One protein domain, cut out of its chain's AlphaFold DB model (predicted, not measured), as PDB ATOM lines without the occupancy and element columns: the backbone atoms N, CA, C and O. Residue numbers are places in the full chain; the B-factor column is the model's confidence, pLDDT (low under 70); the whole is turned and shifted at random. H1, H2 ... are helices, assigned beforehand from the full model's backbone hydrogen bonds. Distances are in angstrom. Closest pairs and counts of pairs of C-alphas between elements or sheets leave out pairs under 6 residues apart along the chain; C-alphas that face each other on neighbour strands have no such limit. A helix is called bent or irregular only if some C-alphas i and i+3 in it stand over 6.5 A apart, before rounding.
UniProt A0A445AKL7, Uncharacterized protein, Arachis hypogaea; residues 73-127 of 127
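What this domain is: This is residues 73 to 127 of the 127 residues of an uncharacterized protein of Arachis hypogaea (UniProt A0A445AKL7). What shape do these residues make? Three helices cross one another in a compact cluster: H1, the longest, packs across both H2 and H3, which meet near the beginning of H2 at about a right angle. What is it made of? The printed part has 55 residues, with three named helices in the order H1, H2, H3 and no named strand; its class is all helix. How large is it? It is compact, with a radius of gyration of the C-alphas of 10.2 A and spans of 32 by 22 by 19 A.

How they stand to each other: What touches the longest helix? H1, residues 73 to 88, touches H2, residues 94 to 105, at a steep tilt of 46 degrees, opposite ways; their closest C-alphas, of Ile 82 and Leu 97, are 6.9 A apart. H1 also touches H3, residues 111 to 125, at a steep tilt of 59 degrees, the same way; their closest C-alphas, of Phe 83 and Val 121, are 5.9 A apart. How do H2 and H3 stand? H2 touches H3 with residues 94 to 98 alone, about perpendicular at 80 degrees, and their closest C-alphas, of Ile 94 and Trp 115, are 6.2 A apart. What do the backbones show? In H2 and H3 every O i to N i+4 pair is within hydrogen-bond range; in H1 11 of 12 are.

Where its parts are: Where does H1 run? It spans 23.6 A from C-alpha 73 at (111.887, 124.169, 96.307) to C-alpha 88, and is neither bent nor irregular, but only just: C-alphas 73 and 76 are 6.2 A apart. Where are the others? H2 spans 16.0 A, and H3 spans 21.3 A to C-alpha 125 at (131.262, 123.907, 82.607).

The domain as a whole: How far does it reach? The two C-alphas farthest apart, of Gly 106 and Arg 127, are 32.3 A apart. Is it continuous? The printed part has no cut, and both links are tight, with 5 residues each. Where is confidence low? The mean pLDDT of the printed part is 74.8, and residues 73 to 79, 105 to 107, 109, 112 to 113 and 127 are under 70.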
ATOM      1  N   LEU A  73     111.668 125.640  96.542       45.12
ATOM      2  CA  LEU A  73     111.887 124.169  96.307       45.12
ATOM      3  C   LEU A  73     112.035 123.830  94.818       45.12
ATOM      4  O   LEU A  73     112.901 123.036  94.438       45.12
ATOM      5  N   ASP A  74     111.298 124.541  93.969       52.53
ATOM      6  CA  ASP A  74     111.419 124.437  92.519       52.53
ATOM      7  C   ASP A  74     112.725 125.026  91.986       52.53
ATOM      8  O   ASP A  74     113.323 124.461  91.080       52.53
ATOM      9  N   SER A  75     113.260 126.100  92.573       57.75
ATOM     10  CA  SER A  75     114.464 126.772  92.058       57.75
ATOM     11  C   SER A  75     115.681 125.840  91.938       57.75
ATOM     12  O   SER A  75     116.394 125.865  90.930       57.75
ATOM     13  N   LYS A  76     115.901 124.948  92.916       64.19
ATOM     14  CA  LYS A  76     117.005 123.968  92.868       64.19
ATOM     15  C   LYS A  76     116.733 122.848  91.860       64.19
ATOM     16  O   LYS A  76     117.658 122.433  91.157       64.19
ATOM     17  N   ALA A  77     115.490 122.376  91.770       67.06
ATOM     18  CA  ALA A  77     115.082 121.345  90.818       67.06
ATOM     19  C   ALA A  77     115.153 121.855  89.368       67.06
ATOM     20  O   ALA A  77     115.717 121.191  88.500       67.06
ATOM     21  N   VAL A  78     114.699 123.083  89.132       69.62
ATOM     22  CA  VAL A  78     114.751 123.795  87.852       69.62
ATOM     23  C   VAL A  78     116.191 124.096  87.463       69.62
ATOM     24  O   VAL A  78     116.583 123.835  86.330       69.62
ATOM     25  N   ALA A  79     117.026 124.560  88.397       68.19
ATOM     26  CA  ALA A  79     118.450 124.760  88.134       68.19
ATOM     27  C   ALA A  79     119.156 123.447  87.759       68.19
ATOM     28  O   ALA A  79     119.973 123.440  86.838       68.19
ATOM     29  N   LYS A  80     118.829 122.333  88.430       74.12
ATOM     30  CA  LYS A  80     119.353 121.000  88.094       74.12
ATOM     31  C   LYS A  80     118.869 120.538  86.716       74.12
ATOM     32  O   LYS A  80     119.673 120.033  85.941       74.12
ATOM     33  N   HIS A  81     117.595 120.753  86.392       76.81
ATOM     34  CA  HIS A  81     117.016 120.400  85.097       76.81
ATOM     35  C   HIS A  81     117.662 121.195  83.949       76.81
ATOM     36  O   HIS A  81     118.145 120.604  82.984       76.81
ATOM     37  N   ILE A  82     117.788 122.519  84.101       79.31
ATOM     38  CA  ILE A  82     118.495 123.387  83.144       79.31
ATOM     39  C   ILE A  82     119.959 122.957  83.008       79.31
ATOM     40  O   ILE A  82     120.473 122.906  81.895       79.31
ATOM     41  N   PHE A  83     120.633 122.621  84.114       79.94
ATOM     42  CA  PHE A  83     122.015 122.143  84.078       79.94
ATOM     43  C   PHE A  83     122.160 120.876  83.231       79.94
ATOM     44  O   PHE A  83     123.038 120.827  82.375       79.94
ATOM     45  N   THR A  84     121.289 119.882  83.418       80.69
ATOM     46  CA  THR A  84     121.306 118.644  82.624       80.69
ATOM     47  C   THR A  84     121.087 118.923  81.138       80.69
ATOM     48  O   THR A  84     121.845 118.422  80.312       80.69
ATOM     49  N   MET A  85     120.103 119.759  80.792       85.31
ATOM     50  CA  MET A  85     119.802 120.088  79.395       85.31
ATOM     51  C   MET A  85     120.947 120.847  78.712       85.31
ATOM     52  O   MET A  85     121.331 120.504  77.602       85.31
ATOM     53  N   VAL A  86     121.527 121.844  79.389       82.31
ATOM     54  CA  VAL A  86     122.640 122.648  78.850       82.31
ATOM     55  C   VAL A  86     123.943 121.847  78.796       82.31
ATOM     56  O   VAL A  86     124.769 122.088  77.924       82.31
ATOM     57  N   LYS A  87     124.147 120.885  79.705       80.50
ATOM     58  CA  LYS A  87     125.301 119.978  79.656       80.50
ATOM     59  C   LYS A  87     125.196 118.981  78.497       80.50
ATOM     60  O   LYS A  87     126.222 118.639  77.922       80.50
ATOM     61  N   ALA A  88     123.988 118.514  78.179       84.94
ATOM     62  CA  ALA A  88     123.746 117.633  77.036       84.94
ATOM     63  C   ALA A  88     123.874 118.383  75.700       84.94
ATOM     64  O   ALA A  88     124.473 117.863  74.765       84.94
ATOM     65  N   ASP A  89     123.350 119.609  75.634       85.44
ATOM     66  CA  ASP A  89     123.464 120.491  74.474       85.44
ATOM     67  C   ASP A  89     123.666 121.957  74.914       85.44
ATOM     68  O   ASP A  89     122.706 122.652  75.272       85.44
ATOM     69  N   PRO A  90     124.903 122.483  74.848       80.50
ATOM     70  CA  PRO A  90     125.193 123.877  75.186       80.50
ATOM     71  C   PRO A  90     124.511 124.889  74.251       80.50
ATOM     72  O   PRO A  90     124.281 126.048  74.628       80.50
ATOM     73  N   THR A  91     124.154 124.477  73.033       85.94
ATOM     74  CA  THR A  91     123.552 125.342  72.009       85.94
ATOM     75  C   THR A  91     122.036 125.491  72.163       85.94
ATOM     76  O   THR A  91     121.449 126.392  71.563       85.94
ATOM     77  N   ILE A  92     121.413 124.731  73.076       87.88
ATOM     78  CA  ILE A  92     119.964 124.710  73.311       87.88
ATOM     79  C   ILE A  92     119.342 126.107  73.463       87.88
ATOM     80  O   ILE A  92     119.812 126.956  74.230       87.88
ATOM     81  N   SER A  93     118.252 126.381  72.748       86.75
ATOM     82  CA  SER A  93     117.619 127.704  72.796       86.75
ATOM     83  C   SER A  93     116.888 127.959  74.124       86.75
ATOM     84  O   SER A  93     116.306 127.057  74.731       86.75
ATOM     85  N   ILE A  94     116.850 129.225  74.563       79.94
ATOM     86  CA  ILE A  94     116.135 129.628  75.789       79.94
ATOM     87  C   ILE A  94     114.639 129.294  75.708       79.94
ATOM     88  O   ILE A  94     114.041 128.915  76.710       79.94
ATOM     89  N   ARG A  95     114.043 129.368  74.511       84.44
ATOM     90  CA  ARG A  95     112.633 129.017  74.290       84.44
ATOM     91  C   ARG A  95     112.358 127.540  74.575       84.44
ATOM     92  O   ARG A  95     111.348 127.225  75.195       84.44
ATOM     93  N   VAL A  96     113.260 126.647  74.157       86.38
ATOM     94  CA  VAL A  96     113.147 125.205  74.430       86.38
ATOM     95  C   VAL A  96     113.280 124.937  75.928       86.38
ATOM     96  O   VAL A  96     112.475 124.195  76.483       86.38
ATOM     97  N   LEU A  97     114.217 125.609  76.604       81.12
ATOM     98  CA  LEU A  97     114.361 125.520  78.061       81.12
ATOM     99  C   LEU A  97     113.107 126.013  78.800       81.12
ATOM    100  O   LEU A  97     112.648 125.349  79.721       81.12
ATOM    101  N   GLN A  98     112.515 127.139  78.391       79.75
ATOM    102  CA  GLN A  98     111.267 127.636  78.987       79.75
ATOM    103  C   GLN A  98     110.122 126.635  78.830       79.75
ATOM    104  O   GLN A  98     109.413 126.379  79.798       79.75
ATOM    105  N   ARG A  99     109.974 126.045  77.639       81.19
ATOM    106  CA  ARG A  99     108.924 125.061  77.350       81.19
ATOM    107  C   ARG A  99     109.115 123.771  78.147       81.19
ATOM    108  O   ARG A  99     108.143 123.208  78.631       81.19
ATOM    109  N   ALA A 100     110.361 123.328  78.316       81.00
ATOM    110  CA  ALA A 100     110.692 122.179  79.152       81.00
ATOM    111  C   ALA A 100     110.372 122.443  80.630       81.00
ATOM    112  O   ALA A 100     109.790 121.588  81.287       81.00
ATOM    113  N   ILE A 101     110.677 123.645  81.133       76.81
ATOM    114  CA  ILE A 101     110.355 124.038  82.511       76.81
ATOM    115  C   ILE A 101     108.840 124.128  82.715       76.81
ATOM    116  O   ILE A 101     108.327 123.609  83.697       76.81
ATOM    117  N   GLU A 102     108.118 124.726  81.771       78.38
ATOM    118  CA  GLU A 102     106.656 124.827  81.814       78.38
ATOM    119  C   GLU A 102     105.989 123.448  81.788       78.38
ATOM    120  O   GLU A 102     105.097 123.185  82.587       78.38
ATOM    121  N   ASN A 103     106.482 122.533  80.949       78.31
ATOM    122  CA  ASN A 103     105.974 121.166  80.870       78.31
ATOM    123  C   ASN A 103     106.320 120.318  82.108       78.31
ATOM    124  O   ASN A 103     105.534 119.471  82.511       78.31
ATOM    125  N   HIS A 104     107.501 120.519  82.700       74.25
ATOM    126  CA  HIS A 104     107.996 119.693  83.805       74.25
ATOM    127  C   HIS A 104     107.562 120.205  85.188       74.25
ATOM    128  O   HIS A 104     107.376 119.410  86.104       74.25
ATOM    129  N   PHE A 105     107.414 121.520  85.355       69.12
ATOM    130  CA  PHE A 105     107.094 122.157  86.639       69.12
ATOM    131  C   PHE A 105     105.722 122.844  86.651       69.12
ATOM    132  O   PHE A 105     105.291 123.337  87.689       69.12
ATOM    133  N   GLY A 106     105.011 122.881  85.520       69.19
ATOM    134  CA  GLY A 106     103.656 123.435  85.441       69.19
ATOM    135  C   GLY A 106     103.584 124.959  85.552       69.19
ATOM    136  O   GLY A 106     102.492 125.503  85.700       69.19
ATOM    137  N   TYR A 107     104.719 125.665  85.484       67.69
ATOM    138  CA  TYR A 107     104.760 127.124  85.531       67.69
ATOM    139  C   TYR A 107     105.653 127.716  84.442       67.69
ATOM    140  O   TYR A 107     106.719 127.202  84.090       67.69
ATOM    141  N   LYS A 108     105.234 128.869  83.921       71.75
ATOM    142  CA  LYS A 108     105.945 129.560  82.851       71.75
ATOM    143  C   LYS A 108     107.105 130.382  83.407       71.75
ATOM    144  O   LYS A 108     106.923 131.464  83.961       71.75
ATOM    145  N   ALA A 109     108.327 129.887  83.232       68.62
ATOM    146  CA  ALA A 109     109.528 130.622  83.617       68.62
ATOM    147  C   ALA A 109     109.781 131.826  82.692       68.62
ATOM    148  O   ALA A 109     109.621 131.746  81.471       68.62
ATOM    149  N   SER A 110     110.231 132.951  83.255       74.69
ATOM    150  CA  SER A 110     110.551 134.140  82.460       74.69
ATOM    151  C   SER A 110     111.836 133.957  81.650       74.69
ATOM    152  O   SER A 110     112.796 133.323  82.099       74.69
ATOM    153  N   TYR A 111     111.882 134.574  80.467       74.56
ATOM    154  CA  TYR A 111     113.025 134.481  79.552       74.56
ATOM    155  C   TYR A 111     114.337 134.882  80.241       74.56
ATOM    156  O   TYR A 111     115.336 134.168  80.169       74.56
ATOM    157  N   ARG A 112     114.312 135.993  80.991       68.19
ATOM    158  CA  ARG A 112     115.468 136.526  81.725       68.19
ATOM    159  C   ARG A 112     115.986 135.553  82.791       68.19
ATOM    160  O   ARG A 112     117.199 135.388  82.907       68.19
ATOM    161  N   LYS A 113     115.094 134.889  83.540       69.06
ATOM    162  CA  LYS A 113     115.471 133.904  84.572       69.06
ATOM    163  C   LYS A 113     116.149 132.677  83.947       69.06
ATOM    164  O   LYS A 113     117.203 132.257  84.420       69.06
ATOM    165  N   VAL A 114     115.599 132.153  82.849       73.44
ATOM    166  CA  VAL A 114     116.160 130.987  82.136       73.44
ATOM    167  C   VAL A 114     117.491 131.323  81.461       73.44
ATOM    168  O   VAL A 114     118.432 130.531  81.520       73.44
ATOM    169  N   TRP A 115     117.615 132.517  80.880       80.94
ATOM    170  CA  TRP A 115     118.868 132.980  80.284       80.94
ATOM    171  C   TRP A 115     119.999 133.101  81.317       80.94
ATOM    172  O   TRP A 115     121.083 132.559  81.099       80.94
ATOM    173  N   LEU A 116     119.736 133.719  82.476       73.75
ATOM    174  CA  LEU A 116     120.708 133.804  83.576       73.75
ATOM    175  C   LEU A 116     121.133 132.418  84.077       73.75
ATOM    176  O   LEU A 116     122.315 132.195  84.351       73.75
ATOM    177  N   ALA A 117     120.189 131.478  84.182       74.06
ATOM    178  CA  ALA A 117     120.487 130.103  84.564       74.06
ATOM    179  C   ALA A 117     121.405 129.420  83.537       74.06
ATOM    180  O   ALA A 117     122.434 128.875  83.927       74.06
ATOM    181  N   LYS A 118     121.101 129.522  82.234       79.19
ATOM    182  CA  LYS A 118     121.948 128.972  81.161       79.19
ATOM    183  C   LYS A 118     123.375 129.534  81.221       79.19
ATOM    184  O   LYS A 118     124.329 128.761  81.206       79.19
ATOM    185  N   GLN A 119     123.525 130.853  81.350       76.06
ATOM    186  CA  GLN A 119     124.839 131.505  81.443       76.06
ATOM    187  C   GLN A 119     125.643 131.024  82.657       76.06
ATOM    188  O   GLN A 119     126.824 130.709  82.537       76.06
ATOM    189  N   ARG A 120     124.994 130.878  83.819       73.12
ATOM    190  CA  ARG A 120     125.631 130.333  85.028       73.12
ATOM    191  C   ARG A 120     126.087 128.883  84.871       73.12
ATOM    192  O   ARG A 120     127.082 128.507  85.480       73.12
ATOM    193  N   VAL A 121     125.362 128.067  84.105       76.44
ATOM    194  CA  VAL A 121     125.754 126.678  83.817       76.44
ATOM    195  C   VAL A 121     126.961 126.644  82.886       76.44
ATOM    196  O   VAL A 121     127.936 125.968  83.197       76.44
ATOM    197  N   ILE A 122     126.933 127.413  81.798       74.75
ATOM    198  CA  ILE A 122     128.060 127.522  80.859       74.75
ATOM    199  C   ILE A 122     129.315 127.990  81.602       74.75
ATOM    200  O   ILE A 122     130.345 127.328  81.539       74.75
ATOM    201  N   ALA A 123     129.201 129.043  82.411       74.25
ATOM    202  CA  ALA A 123     130.302 129.544  83.231       74.25
ATOM    203  C   ALA A 123     130.820 128.540  84.279       74.25
ATOM    204  O   ALA A 123     131.896 128.750  84.820       74.25
ATOM    205  N   LYS A 124     130.070 127.477  84.608       72.25
ATOM    206  CA  LYS A 124     130.532 126.377  85.474       72.25
ATOM    207  C   LYS A 124     131.168 125.227  84.699       72.25
ATOM    208  O   LYS A 124     131.993 124.529  85.271       72.25
ATOM    209  N   ILE A 125     130.739 124.985  83.460       72.94
ATOM    210  CA  ILE A 125     131.262 123.907  82.607       72.94
ATOM    211  C   ILE A 125     132.613 124.307  82.004       72.94
ATOM    212  O   ILE A 125     133.500 123.469  81.909       72.94
ATOM    213  N   TYR A 126     132.770 125.576  81.628       70.31
ATOM    214  CA  TYR A 126     133.973 126.110  80.983       70.31
ATOM    215  C   TYR A 126     134.864 126.913  81.948       70.31
ATOM    216  O   TYR A 126     135.490 127.886  81.534       70.31
ATOM    217  N   ARG A 127     134.864 126.554  83.239       52.31
ATOM    218  CA  ARG A 127     135.708 127.184  84.265       52.31
ATOM    219  C   ARG A 127     136.996 126.412  84.481       52.31
ATOM    220  O   ARG A 127     136.913 125.165  84.484       52.31
TER     221      ARG A 127